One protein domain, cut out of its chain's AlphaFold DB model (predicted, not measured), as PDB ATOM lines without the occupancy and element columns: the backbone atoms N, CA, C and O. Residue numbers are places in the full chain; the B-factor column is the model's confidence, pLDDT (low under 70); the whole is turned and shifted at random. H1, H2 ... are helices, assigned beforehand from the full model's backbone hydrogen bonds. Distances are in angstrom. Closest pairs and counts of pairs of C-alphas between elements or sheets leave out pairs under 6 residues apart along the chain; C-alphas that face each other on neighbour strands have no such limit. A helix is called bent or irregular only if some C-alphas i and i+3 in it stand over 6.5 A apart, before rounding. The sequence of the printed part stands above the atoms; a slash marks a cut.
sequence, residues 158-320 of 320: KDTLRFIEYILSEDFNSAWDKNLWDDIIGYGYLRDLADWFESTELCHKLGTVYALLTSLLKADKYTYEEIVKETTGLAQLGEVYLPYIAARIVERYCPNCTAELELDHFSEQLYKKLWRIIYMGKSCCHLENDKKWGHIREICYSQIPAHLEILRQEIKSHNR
ATOM      1  N   LYS A 158      23.714 -24.285 258.155       93.88
ATOM      2  CA  LYS A 158      24.805 -23.394 257.722       93.88
ATOM      3  C   LYS A 158      25.766 -23.034 258.856       93.88
ATOM      4  O   LYS A 158      26.937 -22.769 258.607       93.88
ATOM      5  N   ASP A 159      25.294 -23.029 260.100       94.62
ATOM      6  CA  ASP A 159      26.144 -22.878 261.281       94.62
ATOM      7  C   ASP A 159      27.053 -24.093 261.468       94.62
ATOM      8  O   ASP A 159      28.221 -23.918 261.803       94.62
ATOM      9  N   THR A 160      26.569 -25.298 261.155       95.19
ATOM     10  CA  THR A 160      27.387 -26.515 261.191       95.19
ATOM     11  C   THR A 160      28.496 -26.467 260.141       95.19
ATOM     12  O   THR A 160      29.624 -26.849 260.433       95.19
ATOM     13  N   LEU A 161      28.211 -25.961 258.932       96.25
ATOM     14  CA  LEU A 161      29.230 -25.777 257.885       96.25
ATOM     15  C   LEU A 161      30.344 -24.837 258.353       96.25
ATOM     16  O   LEU A 161      31.518 -25.195 258.281       96.25
ATOM     17  N   ARG A 162      29.966 -23.675 258.903       96.31
ATOM     18  CA  ARG A 162      30.915 -22.705 259.468       96.31
ATOM     19  C   ARG A 162      31.697 -23.281 260.639       96.31
ATOM     20  O   ARG A 162      32.883 -23.012 260.772       96.31
ATOM     21  N   PHE A 163      31.050 -24.086 261.478       97.12
ATOM     22  CA  PHE A 163      31.711 -24.770 262.581       97.12
ATOM     23  C   PHE A 163      32.777 -25.750 262.083       97.12
ATOM     24  O   PHE A 163      33.887 -25.736 262.601       97.12
ATOM     25  N   ILE A 164      32.468 -26.561 261.065       97.94
ATOM     26  CA  ILE A 164      33.421 -27.502 260.455       97.94
ATOM     27  C   ILE A 164      34.616 -26.758 259.853       97.94
ATOM     28  O   ILE A 164      35.758 -27.130 260.111       97.94
ATOM     29  N   GLU A 165      34.356 -25.706 259.078       97.88
ATOM     30  CA  GLU A 165      35.400 -24.854 258.503       97.88
ATOM     31  C   GLU A 165      36.294 -24.261 259.598       97.88
ATOM     32  O   GLU A 165      37.517 -24.374 259.520       97.88
ATOM     33  N   TYR A 166      35.690 -23.706 260.651       98.06
ATOM     34  CA  TYR A 166      36.396 -23.117 261.784       98.06
ATOM     35  C   TYR A 166      37.293 -24.133 262.503       98.06
ATOM     36  O   TYR A 166      38.487 -23.890 262.653       98.06
ATOM     37  N   ILE A 167      36.763 -25.292 262.921       97.75
ATOM     38  CA  ILE A 167      37.567 -26.264 263.685       97.75
ATOM     39  C   ILE A 167      38.714 -26.849 262.855       97.75
ATOM     40  O   ILE A 167      39.766 -27.169 263.403       97.75
ATOM     41  N   LEU A 168      38.537 -26.973 261.537       98.06
ATOM     42  CA  LEU A 168      39.591 -27.451 260.649       98.06
ATOM     43  C   LEU A 168      40.644 -26.373 260.385       98.06
ATOM     44  O   LEU A 168      41.829 -26.699 260.410       98.06
ATOM     45  N   SER A 169      40.235 -25.121 260.181       96.31
ATOM     46  CA  SER A 169      41.155 -24.008 259.897       96.31
ATOM     47  C   SER A 169      41.978 -23.603 261.120       96.31
ATOM     48  O   SER A 169      43.151 -23.280 260.983       96.31
ATOM     49  N   GLU A 170      41.387 -23.690 262.313       97.00
ATOM     50  CA  GLU A 170      42.013 -23.294 263.582       97.00
ATOM     51  C   GLU A 170      42.586 -24.486 264.374       97.00
ATOM     52  O   GLU A 170      42.859 -24.384 265.569       97.00
ATOM     53  N   ASP A 171      42.746 -25.649 263.731       97.44
ATOM     54  CA  ASP A 171      43.364 -26.842 264.328       97.44
ATOM     55  C   ASP A 171      42.684 -27.358 265.615       97.44
ATOM     56  O   ASP A 171      43.323 -28.026 266.433       97.44
ATOM     57  N   PHE A 172      41.383 -27.119 265.803       97.94
ATOM     58  CA  PHE A 172      40.636 -27.655 266.941       97.94
ATOM     59  C   PHE A 172      40.133 -29.074 266.670       97.94
ATOM     60  O   PHE A 172      39.407 -29.343 265.717       97.94
ATOM     61  N   ASN A 173      40.471 -29.988 267.575       98.00
ATOM     62  CA  ASN A 173      40.188 -31.411 267.442       98.00
ATOM     63  C   ASN A 173      39.576 -31.996 268.714       98.00
ATOM     64  O   ASN A 173      39.691 -31.433 269.802       98.00
ATOM     65  N   SER A 174      38.967 -33.169 268.576       97.12
ATOM     66  CA  SER A 174      38.392 -33.952 269.662       97.12
ATOM     67  C   SER A 174      38.561 -35.453 269.400       97.12
ATOM     68  O   SER A 174      39.089 -35.876 268.371       97.12
ATOM     69  N   ALA A 175      38.161 -36.275 270.368       97.00
ATOM     70  CA  ALA A 175      38.257 -37.724 270.261       97.00
ATOM     71  C   ALA A 175      37.338 -38.297 269.168       97.00
ATOM     72  O   ALA A 175      36.168 -37.922 269.077       97.00
ATOM     73  N   TRP A 176      37.844 -39.258 268.387       97.62
ATOM     74  CA  TRP A 176      37.131 -39.799 267.219       97.62
ATOM     75  C   TRP A 176      35.900 -40.666 267.548       97.62
ATOM     76  O   TRP A 176      35.070 -40.920 266.678       97.62
ATOM     77  N   ASP A 177      35.759 -41.123 268.792       95.12
ATOM     78  CA  ASP A 177      34.635 -41.935 269.280       95.12
ATOM     79  C   ASP A 177      33.694 -41.173 270.223       95.12
ATOM     80  O   ASP A 177      32.860 -41.771 270.908       95.12
ATOM     81  N   LYS A 178      33.804 -39.843 270.264       93.38
ATOM     82  CA  LYS A 178      32.951 -38.995 271.095       93.38
ATOM     83  C   LYS A 178      31.641 -38.655 270.381       93.38
ATOM     84  O   LYS A 178      31.605 -38.425 269.175       93.38
ATOM     85  N   ASN A 179      30.556 -38.558 271.148       93.50
ATOM     86  CA  ASN A 179      29.284 -38.032 270.651       93.50
ATOM     87  C   ASN A 179      29.332 -36.494 270.559       93.50
ATOM     88  O   ASN A 179      28.806 -35.809 271.433       93.50
ATOM     89  N   LEU A 180      30.012 -35.955 269.543       94.44
ATOM     90  CA  LEU A 180      30.259 -34.510 269.436       94.44
ATOM     91  C   LEU A 180      28.987 -33.689 269.210       94.44
ATOM     92  O   LEU A 180      28.917 -32.554 269.673       94.44
ATOM     93  N   TRP A 181      27.976 -34.242 268.535       94.56
ATOM     94  CA  TRP A 181      26.745 -33.502 268.260       94.56
ATOM     95  C   TRP A 181      25.992 -33.080 269.533       94.56
ATOM     96  O   TRP A 181      25.499 -31.957 269.604       94.56
ATOM     97  N   ASP A 182      25.987 -33.907 270.587       90.69
ATOM     98  CA  ASP A 182      25.351 -33.584 271.883       90.69
ATOM     99  C   ASP A 182      26.019 -32.405 272.624       90.69
ATOM    100  O   ASP A 182      25.420 -31.774 273.519       90.69
ATOM    101  N   ASP A 183      27.270 -32.123 272.260       90.69
ATOM    102  CA  ASP A 183      28.075 -31.040 272.809       90.69
ATOM    103  C   ASP A 183      27.882 -29.727 272.045       90.69
ATOM    104  O   ASP A 183      28.227 -28.667 272.573       90.69
ATOM    105  N   ILE A 184      27.280 -29.773 270.854       91.94
ATOM    106  CA  ILE A 184      26.990 -28.613 270.011       91.94
ATOM    107  C   ILE A 184      25.555 -28.139 270.272       91.94
ATOM    108  O   ILE A 184      24.614 -28.919 270.404       91.94
ATOM    109  N   ILE A 185      25.370 -26.826 270.373       89.88
ATOM    110  CA  ILE A 185      24.065 -26.179 270.503       89.88
ATOM    111  C   ILE A 185      23.886 -25.117 269.422       89.88
ATOM    112  O   ILE A 185      24.848 -24.514 268.949       89.88
ATOM    113  N   GLY A 186      22.634 -24.899 269.013       86.75
ATOM    114  CA  GLY A 186      22.323 -23.943 267.949       86.75
ATOM    115  C   GLY A 186      23.063 -24.246 266.644       86.75
ATOM    116  O   GLY A 186      23.470 -23.312 265.968       86.75
ATOM    117  N   TYR A 187      23.278 -25.528 266.331       89.56
ATOM    118  CA  TYR A 187      23.927 -26.032 265.113       89.56
ATOM    119  C   TYR A 187      25.403 -25.645 264.891       89.56
ATOM    120  O   TYR A 187      26.018 -26.184 263.986       89.56
ATOM    121  N   GLY A 188      26.023 -24.791 265.708       90.56
ATOM    122  CA  GLY A 188      27.426 -24.412 265.482       90.56
ATOM    123  C   GLY A 188      28.200 -23.924 266.698       90.56
ATOM    124  O   GLY A 188      29.344 -23.511 266.547       90.56
ATOM    125  N   TYR A 189      27.613 -23.956 267.899       94.38
ATOM    126  CA  TYR A 189      28.277 -23.468 269.108       94.38
ATOM    127  C   TYR A 189      28.584 -24.596 270.080       94.38
ATOM    128  O   TYR A 189      27.694 -25.319 270.523       94.38
ATOM    129  N   LEU A 190      29.845 -24.711 270.473       93.94
ATOM    130  CA  LEU A 190      30.322 -25.791 271.323       93.94
ATOM    131  C   LEU A 190      30.124 -25.462 272.807       93.94
ATOM    132  O   LEU A 190      30.638 -24.465 273.321       93.94
ATOM    133  N   ARG A 191      29.377 -26.311 273.518       90.81
ATOM    134  CA  ARG A 191      29.132 -26.193 274.961       90.81
ATOM    135  C   ARG A 191      30.162 -26.952 275.790       90.81
ATOM    136  O   ARG A 191      30.567 -26.446 276.835       90.81
ATOM    137  N   ASP A 192      30.533 -28.164 275.381       90.12
ATOM    138  CA  ASP A 192      31.499 -28.985 276.119       90.12
ATOM    139  C   ASP A 192      32.905 -28.846 275.525       90.12
ATOM    140  O   ASP A 192      33.279 -29.535 274.578       90.12
ATOM    141  N   LEU A 193      33.670 -27.898 276.066       92.44
ATOM    142  CA  LEU A 193      34.978 -27.512 275.530       92.44
ATOM    143  C   LEU A 193      36.141 -28.342 276.082       92.44
ATOM    144  O   LEU A 193      37.213 -28.349 275.488       92.44
ATOM    145  N   ALA A 194      35.978 -28.988 277.240       91.56
ATOM    146  CA  ALA A 194      37.109 -29.543 277.988       91.56
ATOM    147  C   ALA A 194      37.860 -30.647 277.225       91.56
ATOM    148  O   ALA A 194      39.070 -30.803 277.387       91.56
ATOM    149  N   ASP A 195      37.145 -31.363 276.362       92.38
ATOM    150  CA  ASP A 195      37.640 -32.519 275.610       92.38
ATOM    151  C   ASP A 195      38.370 -32.126 274.319       92.38
ATOM    152  O   ASP A 195      38.917 -32.996 273.641       92.38
ATOM    153  N   TRP A 196      38.367 -30.837 273.976       95.94
ATOM    154  CA  TRP A 196      38.948 -30.322 272.745       95.94
ATOM    155  C   TRP A 196      40.410 -29.919 272.927       95.94
ATOM    156  O   TRP A 196      40.826 -29.451 273.990       95.94
ATOM    157  N   PHE A 197      41.206 -30.110 271.880       96.38
ATOM    158  CA  PHE A 197      42.640 -29.837 271.879       96.38
ATOM    159  C   PHE A 197      43.120 -29.349 270.510       96.38
ATOM    160  O   PHE A 197      42.510 -29.637 269.484       96.38
ATOM    161  N   GLU A 198      44.239 -28.628 270.498       96.94
ATOM    162  CA  GLU A 198      44.863 -28.113 269.275       96.94
ATOM    163  C   GLU A 198      45.787 -29.171 268.652       96.94
ATOM    164  O   GLU A 198      46.575 -29.807 269.362       96.94
ATOM    165  N   SER A 199      45.688 -29.390 267.338       97.25
ATOM    166  CA  SER A 199      46.616 -30.234 266.579       97.25
ATOM    167  C   SER A 199      46.473 -30.063 265.063       97.25
ATOM    168  O   SER A 199      45.373 -30.100 264.515       97.25
ATOM    169  N   THR A 200      47.612 -30.001 264.380       96.69
ATOM    170  CA  THR A 200      47.708 -29.967 262.914       96.69
ATOM    171  C   THR A 200      47.684 -31.360 262.272       96.69
ATOM    172  O   THR A 200      47.619 -31.479 261.051       96.69
ATOM    173  N   GLU A 201      47.760 -32.428 263.071       97.31
ATOM    174  CA  GLU A 201      47.896 -33.802 262.583       97.31
ATOM    175  C   GLU A 201      46.626 -34.288 261.872       97.31
ATOM    176  O   GLU A 201      45.513 -34.190 262.402       97.31
ATOM    177  N   LEU A 202      46.797 -34.914 260.702       98.00
ATOM    178  CA  LEU A 202      45.688 -35.440 259.900       98.00
ATOM    179  C   LEU A 202      44.805 -36.418 260.691       98.00
ATOM    180  O   LEU A 202      43.583 -36.401 260.548       98.00
ATOM    181  N   CYS A 203      45.400 -37.265 261.535       98.12
ATOM    182  CA  CYS A 203      44.656 -38.246 262.328       98.12
ATOM    183  C   CYS A 203      43.664 -37.605 263.305       98.12
ATOM    184  O   CYS A 203      42.585 -38.153 263.533       98.12
ATOM    185  N   HIS A 204      43.993 -36.431 263.844       98.50
ATOM    186  CA  HIS A 204      43.115 -35.698 264.747       98.50
ATOM    187  C   HIS A 204      42.002 -34.980 263.983       98.50
ATOM    188  O   HIS A 204      40.837 -35.098 264.370       98.50
ATOM    189  N   LYS A 205      42.329 -34.337 262.854       98.50
ATOM    190  CA  LYS A 205      41.337 -33.646 262.011       98.50
ATOM    191  C   LYS A 205      40.312 -34.624 261.451       98.50
ATOM    192  O   LYS A 205      39.107 -34.445 261.630       98.50
ATOM    193  N   LEU A 206      40.799 -35.708 260.845       98.44
ATOM    194  CA  LEU A 206      39.954 -36.756 260.282       98.44
ATOM    195  C   LEU A 206      39.096 -37.421 261.362       98.44
ATOM    196  O   LEU A 206      37.896 -37.593 261.163       98.44
ATOM    197  N   GLY A 207      39.690 -37.750 262.514       98.38
ATOM    198  CA  GLY A 207      38.968 -38.330 263.644       98.38
ATOM    199  C   GLY A 207      37.847 -37.427 264.166       98.38
ATOM    200  O   GLY A 207      36.743 -37.904 264.421       98.38
ATOM    201  N   THR A 208      38.096 -36.120 264.259       98.38
ATOM    202  CA  THR A 208      37.111 -35.131 264.729       98.38
ATOM    203  C   THR A 208      35.927 -35.018 263.775       98.38
ATOM    204  O   THR A 208      34.776 -35.107 264.205       98.38
ATOM    205  N   VAL A 209      36.188 -34.872 262.471       98.31
ATOM    206  CA  VAL A 209      35.124 -34.798 261.455       98.31
ATOM    207  C   VAL A 209      34.345 -36.110 261.404       98.31
ATOM    208  O   VAL A 209      33.117 -36.091 261.378       98.31
ATOM    209  N   TYR A 210      35.032 -37.253 261.469       98.19
ATOM    210  CA  TYR A 210      34.386 -38.562 261.540       98.19
ATOM    211  C   TYR A 210      33.439 -38.679 262.749       98.19
ATOM    212  O   TYR A 210      32.288 -39.096 262.586       98.19
ATOM    213  N   ALA A 211      33.874 -38.271 263.945       97.88
ATOM    214  CA  ALA A 211      33.048 -38.293 265.156       97.88
ATOM    215  C   ALA A 211      31.816 -37.387 265.035       97.88
ATOM    216  O   ALA A 211      30.702 -37.771 265.414       97.88
ATOM    217  N   LEU A 212      32.004 -36.189 264.475       97.31
ATOM    218  CA  LEU A 212      30.931 -35.228 264.246       97.31
ATOM    219  C   LEU A 212      29.889 -35.787 263.276       97.31
ATOM    220  O   LEU A 212      28.707 -35.801 263.600       97.31
ATOM    221  N   LEU A 213      30.316 -36.306 262.124       96.31
ATOM    222  CA  LEU A 213      29.407 -36.886 261.137       96.31
ATOM    223  C   LEU A 213      28.681 -38.125 261.679       96.31
ATOM    224  O   LEU A 213      27.474 -38.250 261.499       96.31
ATOM    225  N   THR A 214      29.392 -39.010 262.386       95.88
ATOM    226  CA  THR A 214      28.807 -40.218 262.995       95.88
ATOM    227  C   THR A 214      27.717 -39.866 264.008       95.88
ATOM    228  O   THR A 214      26.668 -40.508 264.049       95.88
ATOM    229  N   SER A 215      27.959 -38.857 264.849       95.62
ATOM    230  CA  SER A 215      26.972 -38.407 265.836       95.62
ATOM    231  C   SER A 215      25.809 -37.650 265.197       95.62
ATOM    232  O   SER A 215      24.657 -37.897 265.553       95.62
ATOM    233  N   LEU A 216      26.089 -36.801 264.204       94.62
ATOM    234  CA  LEU A 216      25.072 -36.053 263.471       94.62
ATOM    235  C   LEU A 216      24.136 -36.980 262.691       94.62
ATOM    236  O   LEU A 216      22.928 -36.830 262.806       94.62
ATOM    237  N   LEU A 217      24.657 -37.978 261.971       94.62
ATOM    238  CA  LEU A 217      23.842 -38.932 261.210       94.62
ATOM    239  C   LEU A 217      22.824 -39.669 262.096       94.62
ATOM    240  O   LEU A 217      21.683 -39.880 261.689       94.62
ATOM    241  N   LYS A 218      23.221 -40.024 263.324       93.56
ATOM    242  CA  LYS A 218      22.343 -40.688 264.300       93.56
ATOM    243  C   LYS A 218      21.276 -39.757 264.876       93.56
ATOM    244  O   LYS A 218      20.208 -40.233 265.251       93.56
ATOM    245  N   ALA A 219      21.575 -38.467 264.995       93.38
ATOM    246  CA  ALA A 219      20.697 -37.489 265.633       93.38
ATOM    247  C   ALA A 219      19.751 -36.791 264.643       93.38
ATOM    248  O   ALA A 219      18.578 -36.593 264.952       93.38
ATOM    249  N   ASP A 220      20.260 -36.407 263.474       91.94
ATOM    250  CA  ASP A 220      19.551 -35.660 262.439       91.94
ATOM    251  C   ASP A 220      20.122 -35.990 261.050       91.94
ATOM    252  O   ASP A 220      21.053 -35.354 260.541       91.94
ATOM    253  N   LYS A 221      19.525 -37.009 260.424       91.81
ATOM    254  CA  LYS A 221      19.913 -37.495 259.097       91.81
ATOM    255  C   LYS A 221      19.786 -36.417 258.008       91.81
ATOM    256  O   LYS A 221      20.626 -36.379 257.116       91.81
ATOM    257  N   TYR A 222      18.781 -35.543 258.077       91.62
ATOM    258  CA  TYR A 222      18.564 -34.521 257.048       91.62
ATOM    259  C   TYR A 222      19.639 -33.441 257.105       91.62
ATOM    260  O   TYR A 222      20.220 -33.090 256.082       91.62
ATOM    261  N   THR A 223      19.957 -32.960 258.311       92.25
ATOM    262  CA  THR A 223      21.073 -32.024 258.482       92.25
ATOM    263  C   THR A 223      22.379 -32.667 258.018       92.25
ATOM    264  O   THR A 223      23.131 -32.029 257.289       92.25
ATOM    265  N   TYR A 224      22.643 -33.932 258.365       94.06
ATOM    266  CA  TYR A 224      23.809 -34.661 257.853       94.06
ATOM    267  C   TYR A 224      23.891 -34.645 256.317       94.06
ATOM    268  O   TYR A 224      24.939 -34.307 255.773       94.06
ATOM    269  N   GLU A 225      22.802 -34.980 255.620       92.88
ATOM    270  CA  GLU A 225      22.771 -35.039 254.153       92.88
ATOM    271  C   GLU A 225      23.083 -33.686 253.508       92.88
ATOM    272  O   GLU A 225      23.891 -33.626 252.579       92.88
ATOM    273  N   GLU A 226      22.514 -32.598 254.036       92.94
ATOM    274  CA  GLU A 226      22.817 -31.240 253.574       92.94
ATOM    275  C   GLU A 226      24.299 -30.897 253.783       92.94
ATOM    276  O   GLU A 226      24.949 -30.384 252.874       92.94
ATOM    277  N   ILE A 227      24.879 -31.245 254.940       94.38
ATOM    278  CA  ILE A 227      26.309 -31.024 255.197       94.38
ATOM    279  C   ILE A 227      27.178 -31.798 254.211       94.38
ATOM    280  O   ILE A 227      28.095 -31.213 253.633       94.38
ATOM    281  N   VAL A 228      26.909 -33.085 253.988       94.75
ATOM    282  CA  VAL A 228      27.696 -33.911 253.057       94.75
ATOM    283  C   VAL A 228      27.618 -33.354 251.642       94.75
ATOM    284  O   VAL A 228      28.654 -33.180 250.997       94.75
ATOM    285  N   LYS A 229      26.414 -33.015 251.180       94.12
ATOM    286  CA  LYS A 229      26.197 -32.457 249.847       94.12
ATOM    287  C   LYS A 229      26.934 -31.131 249.660       94.12
ATOM    288  O   LYS A 229      27.646 -30.970 248.676       94.12
ATOM    289  N   GLU A 230      26.813 -30.207 250.608       94.69
ATOM    290  CA  GLU A 230      27.430 -28.876 250.525       94.69
ATOM    291  C   GLU A 230      28.958 -28.926 250.633       94.69
ATOM    292  O   GLU A 230      29.664 -28.164 249.969       94.69
ATOM    293  N   THR A 231      29.496 -29.833 251.452       94.06
ATOM    294  CA  THR A 231      30.946 -29.942 251.673       94.06
ATOM    295  C   THR A 231      31.654 -30.784 250.617       94.06
ATOM    296  O   THR A 231      32.758 -30.422 250.216       94.06
ATOM    297  N   THR A 232      31.040 -31.858 250.121       92.69
ATOM    298  CA  THR A 232      31.712 -32.835 249.241       92.69
ATOM    299  C   THR A 232      31.115 -32.933 247.837       92.69
ATOM    300  O   THR A 232      31.754 -33.485 246.946       92.69
ATOM    301  N   GLY A 233      29.891 -32.440 247.622       91.12
ATOM    302  CA  GLY A 233      29.129 -32.663 246.389       91.12
ATOM    303  C   GLY A 233      28.596 -34.093 246.224       91.12
ATOM    304  O   GLY A 233      27.921 -34.376 245.235       91.12
ATOM    305  N   LEU A 234      28.875 -34.998 247.167       87.69
ATOM    306  CA  LEU A 234      28.417 -36.383 247.119       87.69
ATOM    307  C   LEU A 234      26.950 -36.489 247.555       87.69
ATOM    308  O   LEU A 234      26.501 -35.807 248.478       87.69
ATOM    309  N   ALA A 235      26.207 -37.383 246.900       79.69
ATOM    310  CA  ALA A 235      24.910 -37.840 247.391       79.69
ATOM    311  C   ALA A 235      25.099 -38.814 248.567       79.69
ATOM    312  O   ALA A 235      26.193 -39.344 248.763       79.69
ATOM    313  N   GLN A 236      24.035 -39.045 249.345       64.88
ATOM    314  CA  GLN A 236      24.057 -39.903 250.531       64.88
ATOM    315  C   GLN A 236      24.763 -41.241 250.242       64.88
ATOM    316  O   GLN A 236      24.304 -42.037 249.426       64.88
ATOM    317  N   LEU A 237      25.852 -41.501 250.962       64.81
ATOM    318  CA  LEU A 237      26.470 -42.816 251.061       64.81
ATOM    319  C   LEU A 237      26.167 -43.371 252.465       64.81
ATOM    320  O   LEU A 237      26.083 -42.603 253.428       64.81
ATOM    321  N   GLY A 238      25.937 -44.684 252.583       75.75
ATOM    322  CA  GLY A 238      25.655 -45.349 253.863       75.75
ATOM    323  C   GLY A 238      26.753 -45.138 254.918       75.75
ATOM    324  O   GLY A 238      27.839 -44.649 254.607       75.75
ATOM    325  N   GLU A 239      26.500 -45.537 256.172       87.75
ATOM    326  CA  GLU A 239      27.430 -45.336 257.306       87.75
ATOM    327  C   GLU A 239      28.861 -45.815 257.015       87.75
ATOM    328  O   GLU A 239      29.834 -45.212 257.466       87.75
ATOM    329  N   VAL A 240      28.999 -46.866 256.202       91.88
ATOM    330  CA  VAL A 240      30.290 -47.439 255.811       91.88
ATOM    331  C   VAL A 240      31.190 -46.457 255.051       91.88
ATOM    332  O   VAL A 240      32.399 -46.634 255.035       91.88
ATOM    333  N   TYR A 241      30.650 -45.391 254.461       92.88
ATOM    334  CA  TYR A 241      31.431 -44.403 253.713       92.88
ATOM    335  C   TYR A 241      31.843 -43.186 254.550       92.88
ATOM    336  O   TYR A 241      32.570 -42.326 254.051       92.88
ATOM    337  N   LEU A 242      31.446 -43.110 255.827       95.38
ATOM    338  CA  LEU A 242      31.779 -41.992 256.718       95.38
ATOM    339  C   LEU A 242      33.282 -41.666 256.786       95.38
ATOM    340  O   LEU A 242      33.606 -40.480 256.717       95.38
ATOM    341  N   PRO A 243      34.218 -42.639 256.861       97.12
ATOM    342  CA  PRO A 243      35.648 -42.329 256.834       97.12
ATOM    343  C   PRO A 243      36.075 -41.579 255.568       97.12
ATOM    344  O   PRO A 243      36.889 -40.660 255.634       97.12
ATOM    345  N   TYR A 244      35.515 -41.954 254.415       96.62
ATOM    346  CA  TYR A 244      35.819 -41.321 253.133       96.62
ATOM    347  C   TYR A 244      35.190 -39.936 253.021       96.62
ATOM    348  O   TYR A 244      35.876 -38.987 252.654       96.62
ATOM    349  N   ILE A 245      33.921 -39.793 253.414       96.69
ATOM    350  CA  ILE A 245      33.246 -38.491 253.461       96.69
ATOM    351  C   ILE A 245      34.023 -37.530 254.365       96.69
ATOM    352  O   ILE A 245      34.336 -36.421 253.947       96.69
ATOM    353  N   ALA A 246      34.402 -37.968 255.569       97.38
ATOM    354  CA  ALA A 246      35.197 -37.159 256.484       97.38
ATOM    355  C   ALA A 246      36.522 -36.715 255.842       97.38
ATOM    356  O   ALA A 246      36.891 -35.548 255.957       97.38
ATOM    357  N   ALA A 247      37.199 -37.601 255.106       97.69
ATOM    358  CA  ALA A 247      38.431 -37.263 254.400       97.69
ATOM    359  C   ALA A 247      38.222 -36.220 253.292       97.69
ATOM    360  O   ALA A 247      39.019 -35.292 253.200       97.69
ATOM    361  N   ARG A 248      37.136 -36.309 252.510       97.00
ATOM    362  CA  ARG A 248      36.779 -35.295 251.495       97.00
ATOM    363  C   ARG A 248      36.478 -33.929 252.116       97.00
ATOM    364  O   ARG A 248      36.845 -32.900 251.554       97.00
ATOM    365  N   ILE A 249      35.843 -33.901 253.288       97.44
ATOM    366  CA  ILE A 249      35.623 -32.650 254.030       97.44
ATOM    367  C   ILE A 249      36.956 -32.060 254.500       97.44
ATOM    368  O   ILE A 249      37.181 -30.863 254.332       97.44
ATOM    369  N   VAL A 250      37.849 -32.882 255.061       98.12
ATOM    370  CA  VAL A 250      39.181 -32.417 255.481       98.12
ATOM    371  C   VAL A 250      39.986 -31.914 254.283       98.12
ATOM    372  O   VAL A 250      40.585 -30.853 254.387       98.12
ATOM    373  N   GLU A 251      39.959 -32.603 253.144       97.12
ATOM    374  CA  GLU A 251      40.618 -32.172 251.903       97.12
ATOM    375  C   GLU A 251      40.154 -30.787 251.451       97.12
ATOM    376  O   GLU A 251      40.973 -29.950 251.079       97.12
ATOM    377  N   ARG A 252      38.849 -30.510 251.528       95.94
ATOM    378  CA  ARG A 252      38.294 -29.215 251.125       95.94
ATOM    379  C   ARG A 252      38.853 -28.043 251.930       95.94
ATOM    380  O   ARG A 252      39.133 -26.998 251.349       95.94
ATOM    381  N   TYR A 253      38.963 -28.190 253.249       96.31
ATOM    382  CA  TYR A 253      39.366 -27.093 254.143       96.31
ATOM    383  C   TYR A 253      40.857 -27.129 254.511       96.31
ATOM    384  O   TYR A 253      41.421 -26.121 254.926       96.31
ATOM    385  N   CYS A 254      41.516 -28.275 254.357       95.06
ATOM    386  CA  CYS A 254      42.921 -28.503 254.695       95.06
ATOM    387  C   CYS A 254      43.611 -29.397 253.639       95.06
ATOM    388  O   CYS A 254      44.126 -30.463 253.991       95.06
ATOM    389  N   PRO A 255      43.678 -28.989 252.358       93.44
ATOM    390  CA  PRO A 255      44.161 -29.850 251.268       93.44
ATOM    391  C   PRO A 255      45.600 -30.345 251.473       93.44
ATOM    392  O   PRO A 255      45.938 -31.477 251.135       93.44
ATOM    393  N   ASN A 256      46.448 -29.532 252.110       91.94
ATOM    394  CA  ASN A 256      47.830 -29.908 252.413       91.94
ATOM    395  C   ASN A 256      47.924 -31.082 253.401       91.94
ATOM    396  O   ASN A 256      48.874 -31.858 253.335       91.94
ATOM    397  N   CYS A 257      46.944 -31.249 254.298       90.06
ATOM    398  CA  CYS A 257      46.923 -32.358 255.253       90.06
ATOM    399  C   CYS A 257      46.593 -33.696 254.580       90.06
ATOM    400  O   CYS A 257      46.917 -34.742 255.133       90.06
ATOM    401  N   THR A 258      45.939 -33.680 253.416       92.00
ATOM    402  CA  THR A 258      45.473 -34.879 252.703       92.00
ATOM    403  C   THR A 258      46.248 -35.156 251.419       92.00
ATOM    404  O   THR A 258      45.872 -36.069 250.696       92.00
ATOM    405  N   ALA A 259      47.339 -34.433 251.142       88.94
ATOM    406  CA  ALA A 259      48.080 -34.523 249.879       88.94
ATOM    407  C   ALA A 259      48.579 -35.943 249.529       88.94
ATOM    408  O   ALA A 259      48.741 -36.277 248.360       88.94
ATOM    409  N   GLU A 260      48.797 -36.802 250.529       90.12
ATOM    410  CA  GLU A 260      49.206 -38.203 250.338       90.12
ATOM    411  C   GLU A 260      48.029 -39.188 250.181       90.12
ATOM    412  O   GLU A 260      48.216 -40.414 250.211       90.12
ATOM    413  N   LEU A 261      46.791 -38.695 250.120       93.69
ATOM    414  CA  LEU A 261      45.585 -39.496 249.947       93.69
ATOM    415  C   LEU A 261      45.041 -39.311 248.530       93.69
ATOM    416  O   LEU A 261      44.681 -38.211 248.132       93.69
ATOM    417  N   GLU A 262      44.916 -40.408 247.788       92.50
ATOM    418  CA  GLU A 262      44.239 -40.426 246.486       92.50
ATOM    419  C   GLU A 262      42.716 -40.424 246.698       92.50
ATOM    420  O   GLU A 262      42.075 -41.474 246.719       92.50
ATOM    421  N   LEU A 263      42.134 -39.244 246.936       93.69
ATOM    422  CA  LEU A 263      40.716 -39.081 247.285       93.69
ATOM    423  C   LEU A 263      39.773 -38.955 246.081       93.69
ATOM    424  O   LEU A 263      38.553 -38.979 246.261       93.69
ATOM    425  N   ASP A 264      40.305 -38.873 244.863       89.75
ATOM    426  CA  ASP A 264      39.510 -38.841 243.629       89.75
ATOM    427  C   ASP A 264      38.846 -40.188 243.317       89.75
ATOM    428  O   ASP A 264      37.810 -40.240 242.652       89.75
ATOM    429  N   HIS A 265      39.420 -41.288 243.817       87.69
ATOM    430  CA  HIS A 265      38.916 -42.636 243.589       87.69
ATOM    431  C   HIS A 265      38.764 -43.412 244.898       87.69
ATOM    432  O   HIS A 265      39.737 -43.778 245.560       87.69
ATOM    433  N   PHE A 266      37.518 -43.727 245.255       91.06
ATOM    434  CA  PHE A 266      37.243 -44.555 246.421       91.06
ATOM    435  C   PHE A 266      37.596 -46.025 246.156       91.06
ATOM    436  O   PHE A 266      37.026 -46.666 245.275       91.06
ATOM    437  N   SER A 267      38.515 -46.569 246.957       93.00
ATOM    438  CA  SER A 267      38.975 -47.958 246.872       93.00
ATOM    439  C   SER A 267      39.054 -48.619 248.250       93.00
ATOM    440  O   SER A 267      39.156 -47.952 249.281       93.00
ATOM    441  N   GLU A 268      39.077 -49.954 248.280       94.88
ATOM    442  CA  GLU A 268      39.272 -50.715 249.520       94.88
ATOM    443  C   GLU A 268      40.612 -50.364 250.204       94.88
ATOM    444  O   GLU A 268      40.694 -50.269 251.433       94.88
ATOM    445  N   GLN A 269      41.666 -50.121 249.417       95.88
ATOM    446  CA  GLN A 269      42.980 -49.743 249.938       95.88
ATOM    447  C   GLN A 269      42.960 -48.357 250.588       95.88
ATOM    448  O   GLN A 269      43.515 -48.189 251.681       95.88
ATOM    449  N   LEU A 270      42.284 -47.388 249.962       96.75
ATOM    450  CA  LEU A 270      42.056 -46.075 250.555       96.75
ATOM    451  C   LEU A 270      41.258 -46.210 251.855       96.75
ATOM    452  O   LEU A 270      41.681 -45.704 252.889       96.75
ATOM    453  N   TYR A 271      40.155 -46.959 251.837       97.00
ATOM    454  CA  TYR A 271      39.310 -47.175 253.010       97.00
ATOM    455  C   TYR A 271      40.087 -47.765 254.198       97.00
ATOM    456  O   TYR A 271      39.996 -47.277 255.327       97.00
ATOM    457  N   LYS A 272      40.945 -48.758 253.937       97.88
ATOM    458  CA  LYS A 272      41.871 -49.316 254.931       97.88
ATOM    459  C   LYS A 272      42.833 -48.259 255.488       97.88
ATOM    460  O   LYS A 272      43.087 -48.246 256.693       97.88
ATOM    461  N   LYS A 273      43.394 -47.397 254.628       97.94
ATOM    462  CA  LYS A 273      44.307 -46.310 255.029       97.94
ATOM    463  C   LYS A 273      43.588 -45.296 255.925       97.94
ATOM    464  O   LYS A 273      44.129 -44.939 256.968       97.94
ATOM    465  N   LEU A 274      42.359 -44.914 255.582       98.44
ATOM    466  CA  LEU A 274      41.548 -43.973 256.361       98.44
ATOM    467  C   LEU A 274      41.256 -44.490 257.774       98.44
ATOM    468  O   LEU A 274      41.470 -43.761 258.740       98.44
ATOM    469  N   TRP A 275      40.870 -45.760 257.927       98.44
ATOM    470  CA  TRP A 275      40.672 -46.348 259.257       98.44
ATOM    471  C   TRP A 275      41.942 -46.370 260.105       98.44
ATOM    472  O   TRP A 275      41.886 -46.081 261.299       98.44
ATOM    473  N   ARG A 276      43.100 -46.668 259.501       98.25
ATOM    474  CA  ARG A 276      44.388 -46.577 260.208       98.25
ATOM    475  C   ARG A 276      44.655 -45.158 260.701       98.25
ATOM    476  O   ARG A 276      45.060 -44.993 261.844       98.25
ATOM    477  N   ILE A 277      44.399 -44.150 259.868       98.44
ATOM    478  CA  ILE A 277      44.592 -42.741 260.231       98.44
ATOM    479  C   ILE A 277      43.652 -42.340 261.374       98.44
ATOM    480  O   ILE A 277      44.121 -41.761 262.350       98.44
ATOM    481  N   ILE A 278      42.361 -42.688 261.306       98.50
ATOM    482  CA  ILE A 278      41.390 -42.400 262.379       98.50
ATOM    483  C   ILE A 278      41.853 -43.020 263.704       98.50
ATOM    484  O   ILE A 278      41.935 -42.327 264.717       98.50
ATOM    485  N   TYR A 279      42.221 -44.304 263.698       98.00
ATOM    486  CA  TYR A 279      42.651 -45.020 264.904       98.00
ATOM    487  C   TYR A 279      44.019 -44.592 265.444       98.00
ATOM    488  O   TYR A 279      44.289 -44.790 266.626       98.00
ATOM    489  N   MET A 280      44.866 -43.972 264.618       97.62
ATOM    490  CA  MET A 280      46.101 -43.336 265.082       97.62
ATOM    491  C   MET A 280      45.813 -42.092 265.937       97.62
ATOM    492  O   MET A 280      46.587 -41.770 266.843       97.62
ATOM    493  N   GLY A 281      44.690 -41.415 265.682       97.56
ATOM    494  CA  GLY A 281      44.236 -40.267 266.456       97.56
ATOM    495  C   GLY A 281      43.823 -40.629 267.886       97.56
ATOM    496  O   GLY A 281      43.766 -41.793 268.289       97.56
ATOM    497  N   LYS A 282      43.521 -39.610 268.690       97.62
ATOM    498  CA  LYS A 282      43.036 -39.803 270.060       97.62
ATOM    499  C   LYS A 282      41.587 -40.289 270.059       97.62
ATOM    500  O   LYS A 282      40.716 -39.661 269.469       97.62
ATOM    501  N   SER A 283      41.326 -41.373 270.777       96.38
ATOM    502  CA  SER A 283      39.990 -41.720 271.286       96.38
ATOM    503  C   SER A 283      39.764 -41.138 272.688       96.38
ATOM    504  O   SER A 283      40.692 -40.587 273.288       96.38
ATOM    505  N   CYS A 284      38.561 -41.290 273.250       94.81
ATOM    506  CA  CYS A 284      38.196 -40.719 274.550       94.81
ATOM    507  C   CYS A 284      39.182 -41.089 275.668       94.81
ATOM    508  O   CYS A 284      39.521 -40.239 276.490       94.81
ATOM    509  N   CYS A 285      39.691 -42.326 275.691       95.06
ATOM    510  CA  CYS A 285      40.641 -42.772 276.715       95.06
ATOM    511  C   CYS A 285      41.987 -42.037 276.678       95.06
ATOM    512  O   CYS A 285      42.635 -41.889 277.712       95.06
ATOM    513  N   HIS A 286      42.379 -41.499 275.525       96.06
ATOM    514  CA  HIS A 286      43.656 -40.817 275.345       96.06
ATOM    515  C   HIS A 286      43.636 -39.348 275.793       96.06
ATOM    516  O   HIS A 286      44.696 -38.731 275.889       96.06
ATOM    517  N   LEU A 287      42.457 -38.770 276.065       94.06
ATOM    518  CA  LEU A 287      42.316 -37.332 276.333       94.06
ATOM    519  C   LEU A 287      43.022 -36.880 277.620       94.06
ATOM    520  O   LEU A 287      43.619 -35.809 277.633       94.06
ATOM    521  N   GLU A 288      42.988 -37.688 278.685       93.00
ATOM    522  CA  GLU A 288      43.676 -37.361 279.947       93.00
ATOM    523  C   GLU A 288      45.085 -37.971 280.019       93.00
ATOM    524  O   GLU A 288      46.001 -37.351 280.557       93.00
ATOM    525  N   ASN A 289      45.289 -39.180 279.476       92.88
ATOM    526  CA  ASN A 289      46.586 -39.861 279.516       92.88
ATOM    527  C   ASN A 289      46.815 -40.750 278.284       92.88
ATOM    528  O   ASN A 289      46.614 -41.964 278.322       92.88
ATOM    529  N   ASP A 290      47.279 -40.133 277.199       94.56
ATOM    530  CA  ASP A 290      47.535 -40.803 275.920       94.56
ATOM    531  C   ASP A 290      48.511 -41.986 276.057       94.56
ATOM    532  O   ASP A 290      48.232 -43.098 275.609       94.56
ATOM    533  N   LYS A 291      49.621 -41.796 276.783       95.19
ATOM    534  CA  LYS A 291      50.651 -42.833 276.953       95.19
ATOM    535  C   LYS A 291      50.115 -44.081 277.659       95.19
ATOM    536  O   LYS A 291      50.416 -45.193 277.235       95.19
ATOM    537  N   LYS A 292      49.323 -43.915 278.726       94.69
ATOM    538  CA  LYS A 292      48.720 -45.037 279.470       94.69
ATOM    539  C   LYS A 292      47.816 -45.881 278.571       94.69
ATOM    540  O   LYS A 292      47.811 -47.106 278.679       94.69
ATOM    541  N   TRP A 293      47.063 -45.225 277.694       95.31
ATOM    542  CA  TRP A 293      46.061 -45.872 276.855       95.31
ATOM    543  C   TRP A 293      46.545 -46.204 275.442       95.31
ATOM    544  O   TRP A 293      45.786 -46.787 274.682       95.31
ATOM    545  N   GLY A 294      47.816 -45.948 275.111       95.38
ATOM    546  CA  GLY A 294      48.351 -46.146 273.760       95.38
ATOM    547  C   GLY A 294      48.128 -47.544 273.167       95.38
ATOM    548  O   GLY A 294      47.907 -47.664 271.966       95.38
ATOM    549  N   HIS A 295      48.083 -48.586 274.005       95.19
ATOM    550  CA  HIS A 295      47.787 -49.966 273.597       95.19
ATOM    551  C   HIS A 295      46.389 -50.148 272.968       95.19
ATOM    552  O   HIS A 295      46.184 -51.091 272.208       95.19
ATOM    553  N   ILE A 296      45.435 -49.250 273.238       95.88
ATOM    554  CA  ILE A 296      44.089 -49.286 272.648       95.88
ATOM    555  C   ILE A 296      44.143 -49.118 271.125       95.88
ATOM    556  O   ILE A 296      43.330 -49.722 270.428       95.88
ATOM    557  N   ARG A 297      45.118 -48.369 270.588       95.81
ATOM    558  CA  ARG A 297      45.270 -48.191 269.134       95.81
ATOM    559  C   ARG A 297      45.501 -49.521 268.414       95.81
ATOM    560  O   ARG A 297      44.861 -49.773 267.398       95.81
ATOM    561  N   GLU A 298      46.322 -50.405 268.984       95.69
ATOM    562  CA  GLU A 298      46.570 -51.747 268.433       95.69
ATOM    563  C   GLU A 298      45.301 -52.602 268.409       95.69
ATOM    564  O   GLU A 298      45.015 -53.289 267.425       95.69
ATOM    565  N   ILE A 299      44.481 -52.500 269.458       94.94
ATOM    566  CA  ILE A 299      43.186 -53.183 269.503       94.94
ATOM    567  C   ILE A 299      42.266 -52.637 268.407       94.94
ATOM    568  O   ILE A 299      41.656 -53.416 267.676       94.94
ATOM    569  N   CYS A 300      42.200 -51.317 268.227       95.75
ATOM    570  CA  CYS A 300      41.421 -50.709 267.150       95.75
ATOM    571  C   CYS A 300      41.920 -51.148 265.761       95.75
ATOM    572  O   CYS A 300      41.108 -51.529 264.915       95.75
ATOM    573  N   TYR A 301      43.236 -51.193 265.524       97.25
ATOM    574  CA  TYR A 301      43.803 -51.680 264.259       97.25
ATOM    575  C   TYR A 301      43.391 -53.119 263.938       97.25
ATOM    576  O   TYR A 301      43.148 -53.435 262.769       97.25
ATOM    577  N   SER A 302      43.241 -53.972 264.956       96.12
ATOM    578  CA  SER A 302      42.769 -55.350 264.777       96.12
ATOM    579  C   SER A 302      41.331 -55.446 264.243       96.12
ATOM    580  O   SER A 302      40.962 -56.475 263.681       96.12
ATOM    581  N   GLN A 303      40.537 -54.369 264.332       95.50
ATOM    582  CA  GLN A 303      39.157 -54.326 263.834       95.50
ATOM    583  C   GLN A 303      39.037 -53.921 262.359       95.50
ATOM    584  O   GLN A 303      37.981 -54.092 261.753       95.50
ATOM    585  N   ILE A 304      40.110 -53.420 261.743       97.69
ATOM    586  CA  ILE A 304      40.093 -52.972 260.342       97.69
ATOM    587  C   ILE A 304      39.634 -54.070 259.360       97.69
ATOM    588  O   ILE A 304      38.855 -53.751 258.462       97.69
ATOM    589  N   PRO A 305      40.037 -55.351 259.493       97.69
ATOM    590  CA  PRO A 305      39.523 -56.415 258.630       97.69
ATOM    591  C   PRO A 305      37.994 -56.555 258.653       97.69
ATOM    592  O   PRO A 305      37.401 -56.801 257.605       97.69
ATOM    593  N   ALA A 306      37.351 -56.353 259.809       96.19
ATOM    594  CA  ALA A 306      35.895 -56.417 259.923       96.19
ATOM    595  C   ALA A 306      35.220 -55.261 259.164       96.19
ATOM    596  O   ALA A 306      34.255 -55.482 258.436       96.19
ATOM    597  N   HIS A 307      35.781 -54.049 259.247       96.25
ATOM    598  CA  HIS A 307      35.306 -52.898 258.469       96.25
ATOM    599  C   HIS A 307      35.398 -53.131 256.961       96.25
ATOM    600  O   HIS A 307      34.497 -52.740 256.223       96.25
ATOM    601  N   LEU A 308      36.475 -53.773 256.496       96.62
ATOM    602  CA  LEU A 308      36.645 -54.114 255.080       96.62
ATOM    603  C   LEU A 308      35.604 -55.136 254.616       96.62
ATOM    604  O   LEU A 308      35.097 -55.028 253.504       96.62
ATOM    605  N   GLU A 309      35.259 -56.105 255.463       96.19
ATOM    606  CA  GLU A 309      34.225 -57.085 255.135       96.19
ATOM    607  C   GLU A 309      32.841 -56.433 255.005       96.19
ATOM    608  O   GLU A 309      32.141 -56.687 254.025       96.19
ATOM    609  N   ILE A 310      32.490 -55.519 255.917       94.56
ATOM    610  CA  ILE A 310      31.253 -54.725 255.827       94.56
ATOM    611  C   ILE A 310      31.220 -53.926 254.516       94.56
ATOM    612  O   ILE A 310      30.221 -53.953 253.799       94.56
ATOM    613  N   LEU A 311      32.331 -53.273 254.149       93.62
ATOM    614  CA  LEU A 311      32.420 -52.526 252.892       93.62
ATOM    615  C   LEU A 311      32.195 -53.418 251.666       93.62
ATOM    616  O   LEU A 311      31.439 -53.060 250.764       93.62
ATOM    617  N   ARG A 312      32.828 -54.593 251.617       93.69
ATOM    618  CA  ARG A 312      32.664 -55.531 250.494       93.69
ATOM    619  C   ARG A 312      31.226 -56.020 250.365       93.69
ATOM    620  O   ARG A 312      30.762 -56.235 249.247       93.69
ATOM    621  N   GLN A 313      30.534 -56.224 251.484       91.81
ATOM    622  CA  GLN A 313      29.124 -56.612 251.487       91.81
ATOM    623  C   GLN A 313      28.237 -55.493 250.933       91.81
ATOM    624  O   GLN A 313      27.383 -55.773 250.092       91.81
ATOM    625  N   GLU A 314      28.503 -54.242 251.309       89.25
ATOM    626  CA  GLU A 314      27.781 -53.075 250.792       89.25
ATOM    627  C   GLU A 314      27.998 -52.872 249.283       89.25
ATOM    628  O   GLU A 314      27.055 -52.659 248.525       89.25
ATOM    629  N   ILE A 315      29.236 -52.996 248.798       86.88
ATOM    630  CA  ILE A 315      29.521 -52.869 247.359       86.88
ATOM    631  C   ILE A 315      28.824 -53.989 246.567       86.88
ATOM    632  O   ILE A 315      28.334 -53.772 245.459       86.88
ATOM    633  N   LYS A 316      28.748 -55.203 247.127       86.06
ATOM    634  CA  LYS A 316      28.031 -56.325 246.501       86.06
ATOM    635  C   LYS A 316      26.518 -56.120 246.473       86.06
ATOM    636  O   LYS A 316      25.893 -56.611 245.538       86.06
ATOM    637  N   SER A 317      25.931 -55.460 247.474       80.75
ATOM    638  CA  SER A 317      24.483 -55.215 247.522       80.75
ATOM    639  C   SER A 317      24.035 -54.178 246.490       80.75
ATOM    640  O   SER A 317      22.954 -54.329 245.937       80.75
ATOM    641  N   HIS A 318      24.880 -53.192 246.174       71.25
ATOM    642  CA  HIS A 318      24.593 -52.146 245.184       71.25
ATOM    643  C   HIS A 318      24.800 -52.584 243.724       71.25
ATOM    644  O   HIS A 318      24.275 -51.950 242.814       71.25
ATOM    645  N   ASN A 319      25.562 -53.657 243.494       63.62
ATOM    646  CA  ASN A 319      25.825 -54.218 242.162       63.62
ATOM    647  C   ASN A 319      24.867 -55.368 241.779       63.62
ATOM    648  O   ASN A 319      25.140 -56.093 240.820       63.62
ATOM    649  N   ARG A 320      23.793 -55.584 242.547       49.41
ATOM    650  CA  ARG A 320      22.734 -56.572 242.281       49.41
ATOM    651  C   ARG A 320      21.441 -55.876 241.896       49.41
ATOM    652  O   ARG A 320      20.744 -56.436 241.026       49.41
TER     653      ARG A 320
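Overview. This is residues 158 to 320 of the 320 residues of an uncharacterized protein of Sporofaciens musculi (UniProt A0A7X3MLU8). H2 and H4 cross in the core, with H1 and H3 packed on one side and H6 on the other. Beyond H6, H8 and H9 follow each other as an outer arm, whose residues 315 to 320 stick out. The printed part has 163 residues with nine named helices, H1 to H9 in chain order, and no named strand; the class is all helix. It is compact, with a radius of gyration of the C-alphas of 15.2 A and spans of 46 by 38 by 30 A.

Along the chain. H2, residues 202 to 219, is the longest helix at 25.7 A; its C-alpha 202 is at (45.688, -35.440, 259.900). H1 is residues 158 to 169, H3 221 to 232, H4 239 to 253 (22.0 A), H5 255 to 258, H6 268 to 280, H7 286 to 293, H8 295 to 302 and H9 304 to 318 (21.7 A), ending at (24.593, -52.146, 245.184). H4 and H7 are irregular: C-alphas 240 and 243 are 7.5 A apart, and C-alphas 288 and 291 are 9.4 A apart.

Arrangement. H2 touches H4, the hub, at a steep tilt of 53 degrees; their closest C-alphas, of Tyr 210 and Ala 246, are 5.3 A apart. H6 touches H2 at 81 degrees, about perpendicular, with C-alphas 207 and 278 closest at 4.9 A. H8 touches H6 at a shallow tilt of 12 degrees, opposite ways, with C-alphas 279 and 297 closest at 5.9 A. H7 touches no helix. Every O i to N i+4 pair is within hydrogen-bond range in H1, H3, H6 and H9; H2 has 13 of 14, H4 9 of 11, H7 2 of 4 and H8 3 of 4, and H5 is too short for one.

Size, cuts and confidence. The C-alphas of Asn 289 and Arg 320, the farthest apart, are 47.3 A apart. The printed part has no cut. The link from H1 to H2 is long, 32 residues. Residues 236 to 237 and 319 to 320 have pLDDT under 70.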